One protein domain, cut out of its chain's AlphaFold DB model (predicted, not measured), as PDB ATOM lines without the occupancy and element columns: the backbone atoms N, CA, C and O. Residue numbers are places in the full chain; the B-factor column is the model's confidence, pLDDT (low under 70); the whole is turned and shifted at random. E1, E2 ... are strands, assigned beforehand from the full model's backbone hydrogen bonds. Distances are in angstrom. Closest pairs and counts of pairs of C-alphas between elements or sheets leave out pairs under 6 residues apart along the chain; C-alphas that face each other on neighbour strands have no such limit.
ATOM      1  N   ASN A  55     -40.246 -28.481  -2.396       97.88
ATOM      2  CA  ASN A  55     -39.502 -28.013  -1.226       97.88
ATOM      3  C   ASN A  55     -39.646 -28.891   0.030       97.88
ATOM      4  O   ASN A  55     -39.035 -28.569   1.044       97.88
ATOM      5  N   LEU A  56     -40.445 -29.960  -0.005       98.00
ATOM      6  CA  LEU A  56     -40.656 -30.852   1.144       98.00
ATOM      7  C   LEU A  56     -40.083 -32.246   0.869       98.00
ATOM      8  O   LEU A  56     -40.020 -32.647  -0.291       98.00
ATOM      9  N   PRO A  57     -39.684 -33.033   1.877       97.56
ATOM     10  CA  PRO A  57     -39.373 -34.449   1.696       97.56
ATOM     11  C   PRO A  57     -40.654 -35.297   1.550       97.56
ATOM     12  O   PRO A  57     -41.716 -34.939   2.052       97.56
ATOM     13  N   VAL A  58     -40.554 -36.476   0.915       96.75
ATOM     14  CA  VAL A  58     -41.705 -37.380   0.669       96.75
ATOM     15  C   VAL A  58     -42.452 -37.730   1.964       96.75
ATOM     16  O   VAL A  58     -43.677 -37.675   2.003       96.75
ATOM     17  N   ARG A  59     -41.716 -38.029   3.045       97.19
ATOM     18  CA  ARG A  59     -42.269 -38.440   4.351       97.19
ATOM     19  C   ARG A  59     -43.249 -37.439   4.973       97.19
ATOM     20  O   ARG A  59     -44.009 -37.807   5.862       97.19
ATOM     21  N   GLU A  60     -43.209 -36.180   4.543       97.69
ATOM     22  CA  GLU A  60     -44.094 -35.138   5.058       97.69
ATOM     23  C   GLU A  60     -45.450 -35.099   4.360       97.69
ATOM     24  O   GLU A  60     -46.352 -34.452   4.880       97.69
ATOM     25  N   ARG A  61     -45.617 -35.767   3.213       97.62
ATOM     26  CA  ARG A  61     -46.868 -35.779   2.428       97.62
ATOM     27  C   ARG A  61     -47.311 -37.172   1.981       97.62
ATOM     28  O   ARG A  61     -48.361 -37.314   1.353       97.62
ATOM     29  N   TYR A  62     -46.529 -38.194   2.311       97.44
ATOM     30  CA  TYR A  62     -46.792 -39.585   1.980       97.44
ATOM     31  C   TYR A  62     -46.365 -40.514   3.118       97.44
ATOM     32  O   TYR A  62     -45.317 -40.330   3.742       97.44
ATOM     33  N   ARG A  63     -47.164 -41.557   3.353       97.00
ATOM     34  CA  ARG A  63     -46.824 -42.665   4.247       97.00
ATOM     35  C   ARG A  63     -47.402 -43.974   3.728       97.00
ATOM     36  O   ARG A  63     -48.600 -44.051   3.470       97.00
ATOM     37  N   PHE A  64     -46.580 -45.017   3.707       95.62
ATOM     38  CA  PHE A  64     -47.023 -46.393   3.504       95.62
ATOM     39  C   PHE A  64     -46.976 -47.162   4.821       95.62
ATOM     40  O   PHE A  64     -45.920 -47.267   5.442       95.62
ATOM     41  N   LYS A  65     -48.124 -47.661   5.283       96.44
ATOM     42  CA  LYS A  65     -48.210 -48.493   6.491       96.44
ATOM     43  C   LYS A  65     -49.388 -49.450   6.369       96.44
ATOM     44  O   LYS A  65     -50.460 -49.032   5.950       96.44
ATOM     45  N   ASN A  66     -49.200 -50.708   6.767       95.62
ATOM     46  CA  ASN A  66     -50.246 -51.736   6.759       95.62
ATOM     47  C   ASN A  66     -50.948 -51.865   5.393       95.62
ATOM     48  O   ASN A  66     -52.169 -51.938   5.335       95.62
ATOM     49  N   ARG A  67     -50.170 -51.849   4.299       92.38
ATOM     50  CA  ARG A  67     -50.665 -51.900   2.907       92.38
ATOM     51  C   ARG A  67     -51.524 -50.702   2.468       92.38
ATOM     52  O   ARG A  67     -52.071 -50.722   1.375       92.38
ATOM     53  N   VAL A  68     -51.601 -49.640   3.269       94.44
ATOM     54  CA  VAL A  68     -52.335 -48.415   2.933       94.44
ATOM     55  C   VAL A  68     -51.360 -47.316   2.526       94.44
ATOM     56  O   VAL A  68     -50.460 -46.946   3.289       94.44
ATOM     57  N   HIS A  69     -51.575 -46.764   1.333       94.75
ATOM     58  CA  HIS A  69     -50.926 -45.544   0.865       94.75
ATOM     59  C   HIS A  69     -51.720 -44.342   1.375       94.75
ATOM     60  O   HIS A  69     -52.846 -44.102   0.948       94.75
ATOM     61  N   LYS A  70     -51.145 -43.582   2.307       96.06
ATOM     62  CA  LYS A  70     -51.729 -42.328   2.787       96.06
ATOM     63  C   LYS A  70     -51.023 -41.162   2.111       96.06
ATOM     64  O   LYS A  70     -49.813 -41.013   2.270       96.06
ATOM     65  N   LEU A  71     -51.790 -40.332   1.415       96.12
ATOM     66  CA  LEU A  71     -51.338 -39.098   0.782       96.12
ATOM     67  C   LEU A  71     -52.111 -37.928   1.388       96.12
ATOM     68  O   LEU A  71     -53.288 -38.065   1.720       96.12
ATOM     69  N   TRP A  72     -51.448 -36.795   1.578       95.12
ATOM     70  CA  TRP A  72     -52.096 -35.563   2.015       95.12
ATOM     71  C   TRP A  72     -51.365 -34.360   1.439       95.12
ATOM     72  O   TRP A  72     -50.186 -34.437   1.099       95.12
ATOM     73  N   VAL A  73     -52.088 -33.254   1.323       94.44
ATOM     74  CA  VAL A  73     -51.592 -31.981   0.809       94.44
ATOM     75  C   VAL A  73     -52.257 -30.854   1.591       94.44
ATOM     76  O   VAL A  73     -53.397 -30.991   2.039       94.44
ATOM     77  N   HIS A  74     -51.541 -29.757   1.792       93.00
ATOM     78  CA  HIS A  74     -52.072 -28.543   2.403       93.00
ATOM     79  C   HIS A  74     -52.182 -27.431   1.367       93.00
ATOM     80  O   HIS A  74     -51.402 -27.366   0.421       93.00
ATOM     81  N   VAL A  75     -53.128 -26.514   1.575       91.19
ATOM     82  CA  VAL A  75     -53.329 -25.355   0.688       91.19
ATOM     83  C   VAL A  75     -52.087 -24.455   0.598       91.19
ATOM     84  O   VAL A  75     -51.881 -23.777  -0.400       91.19
ATOM     85  N   THR A  76     -51.237 -24.477   1.627       94.81
ATOM     86  CA  THR A  76     -49.994 -23.699   1.715       94.81
ATOM     87  C   THR A  76     -48.774 -24.403   1.121       94.81
ATOM     88  O   THR A  76     -47.691 -23.810   1.080       94.81
ATOM     89  N   ASP A  77     -48.916 -25.651   0.669       96.94
ATOM     90  CA  ASP A  77     -47.821 -26.379   0.036       96.94
ATOM     91  C   ASP A  77     -47.397 -25.726  -1.281       96.94
ATOM     92  O   ASP A  77     -48.107 -24.914  -1.872       96.94
ATOM     93  N   LYS A  78     -46.206 -26.087  -1.761       97.44
ATOM     94  CA  LYS A  78     -45.728 -25.640  -3.069       97.44
ATOM     95  C   LYS A  78     -46.094 -26.634  -4.181       97.44
ATOM     96  O   LYS A  78     -46.331 -27.811  -3.899       97.44
ATOM     97  N   PRO A  79     -46.126 -26.184  -5.448       97.00
ATOM     98  CA  PRO A  79     -46.328 -27.055  -6.605       97.00
ATOM     99  C   PRO A  79     -45.284 -28.177  -6.741       97.00
ATOM    100  O   PRO A  79     -44.317 -28.272  -5.982       97.00
ATOM    101  N   LEU A  80     -45.458 -29.021  -7.763       95.75
ATOM    102  CA  LEU A  80     -44.543 -30.129  -8.074       95.75
ATOM    103  C   LEU A  80     -43.118 -29.659  -8.424       95.75
ATOM    104  O   LEU A  80     -42.151 -30.368  -8.161       95.75
ATOM    105  N   SER A  81     -42.982 -28.471  -9.015       96.62
ATOM    106  CA  SER A  81     -41.698 -27.839  -9.338       96.62
ATOM    107  C   SER A  81     -41.806 -26.311  -9.217       96.62
ATOM    108  O   SER A  81     -42.923 -25.789  -9.264       96.62
ATOM    109  N   PRO A  82     -40.682 -25.575  -9.087       96.50
ATOM    110  CA  PRO A  82     -40.701 -24.112  -8.971       96.50
ATOM    111  C   PRO A  82     -41.374 -23.389 -10.147       96.50
ATOM    112  O   PRO A  82     -41.911 -22.304  -9.969       96.50
ATOM    113  N   HIS A  83     -41.369 -24.007 -11.331       95.94
ATOM    114  CA  HIS A  83     -41.934 -23.455 -12.568       95.94
ATOM    115  C   HIS A  83     -43.308 -24.049 -12.915       95.94
ATOM    116  O   HIS A  83     -43.799 -23.886 -14.029       95.94
ATOM    117  N   SER A  84     -43.917 -24.813 -12.004       93.38
ATOM    118  CA  SER A  84     -45.205 -25.452 -12.252       93.38
ATOM    119  C   SER A  84     -46.360 -24.512 -11.909       93.38
ATOM    120  O   SER A  84     -46.505 -24.105 -10.762       93.38
ATOM    121  N   ASN A  85     -47.240 -24.260 -12.881       93.62
ATOM    122  CA  ASN A  85     -48.461 -23.457 -12.699       93.62
ATOM    123  C   ASN A  85     -49.624 -24.237 -12.060       93.62
ATOM    124  O   ASN A  85     -50.753 -23.756 -12.014       93.62
ATOM    125  N   THR A  86     -49.390 -25.473 -11.622       92.00
ATOM    126  CA  THR A  86     -50.438 -26.318 -11.037       92.00
ATOM    127  C   THR A  86     -50.477 -26.196  -9.523       92.00
ATOM    128  O   THR A  86     -49.442 -25.968  -8.898       92.00
ATOM    129  N   ASN A  87     -51.628 -26.499  -8.930       93.62
ATOM    130  CA  ASN A  87     -51.752 -26.609  -7.481       93.62
ATOM    131  C   ASN A  87     -50.842 -27.706  -6.882       93.62
ATOM    132  O   ASN A  87     -50.424 -28.640  -7.586       93.62
ATOM    133  N   PRO A  88     -50.537 -27.607  -5.575       94.88
ATOM    134  CA  PRO A  88     -49.793 -28.628  -4.849       94.88
ATOM    135  C   PRO A  88     -50.459 -29.997  -4.939       94.88
ATOM    136  O   PRO A  88     -51.681 -30.113  -5.029       94.88
ATOM    137  N   ARG A  89     -49.646 -31.052  -4.888       94.94
ATOM    138  CA  ARG A  89     -50.131 -32.431  -4.940       94.94
ATOM    139  C   ARG A  89     -49.223 -33.369  -4.157       94.94
ATOM    140  O   ARG A  89     -48.012 -33.163  -4.101       94.94
ATOM    141  N   SER A  90     -49.828 -34.424  -3.629       96.31
ATOM    142  CA  SER A  90     -49.152 -35.651  -3.218       96.31
ATOM    143  C   SER A  90     -49.804 -36.777  -4.009       96.31
ATOM    144  O   SER A  90     -51.016 -36.955  -3.928       96.31
ATOM    145  N   GLU A  91     -49.034 -37.453  -4.853       95.56
ATOM    146  CA  GLU A  91     -49.548 -38.394  -5.854       95.56
ATOM    147  C   GLU A  91     -48.539 -39.524  -6.061       95.56
ATOM    148  O   GLU A  91     -47.330 -39.291  -6.033       95.56
ATOM    149  N   ILE A  92     -49.031 -40.736  -6.312       95.00
ATOM    150  CA  ILE A  92     -48.211 -41.840  -6.813       95.00
ATOM    151  C   ILE A  92     -48.388 -41.888  -8.324       95.00
ATOM    152  O   ILE A  92     -49.481 -42.152  -8.817       95.00
ATOM    153  N   ARG A  93     -47.306 -41.627  -9.054       93.25
ATOM    154  CA  ARG A  93     -47.223 -41.907 -10.482       93.25
ATOM    155  C   ARG A  93     -46.762 -43.352 -10.660       93.25
ATOM    156  O   ARG A  93     -45.716 -43.725 -10.131       93.25
ATOM    157  N   THR A  94     -47.517 -44.123 -11.432       92.00
ATOM    158  CA  THR A  94     -47.092 -45.445 -11.897       92.00
ATOM    159  C   THR A  94     -46.097 -45.286 -13.047       92.00
ATOM    160  O   THR A  94     -46.415 -44.658 -14.054       92.00
ATOM    161  N   GLU A  95     -44.897 -45.837 -12.895       91.38
ATOM    162  CA  GLU A  95     -43.842 -45.917 -13.909       91.38
ATOM    163  C   GLU A  95     -43.672 -47.366 -14.399       91.38
ATOM    164  O   GLU A  95     -43.955 -48.327 -13.677       91.38
TER     165      GLU A  95
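What this domain is: This is residues 55 to 95 of the 128 residues of the protein "Citrate-binding protein" of Glycine soja (UniProt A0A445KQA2). With little regular structure, the printed part is a narrow strand hairpin, E1 and E2, at one end of the longest axis and a wide loop, residues 72 to 90, at the other; the loop folds back to E3, which slants away from the hairpin. The 41 printed residues hold three named strands, in the order E1, E2, E3, and no named helix; the class is all strand, with 12 residues in named elements. The whole is only just loose, close to compact, with a radius of gyration of the C-alphas of 11.2 A and spans of 35 by 24 by 14 A.

How they stand to each other: E1, residues 62 to 65, and E2, residues 68 to 71, form an antiparallel hairpin at 166 degrees, with N 63 and O 70 within hydrogen-bond range at 2.9 A. E3, residues 91 to 94, pairs with no named strand; its closest C-alpha pair with E2 is Leu 71 and Glu 91, 6.9 A.

Where its parts are: E1 begins at C-alpha 62 (-46.792, -39.585, 1.980) and spans 10.1 A. E2 and E3 each span 9.6 A, and E3 ends at C-alpha 94 (-47.092, -45.445, -11.897).

The domain as a whole: The C-alphas farthest apart, Asn 66 and His 83, are 35.2 A apart. The link E2 to E3 is long; the printed part has no cut, and no printed residue is under 70 in pLDDT.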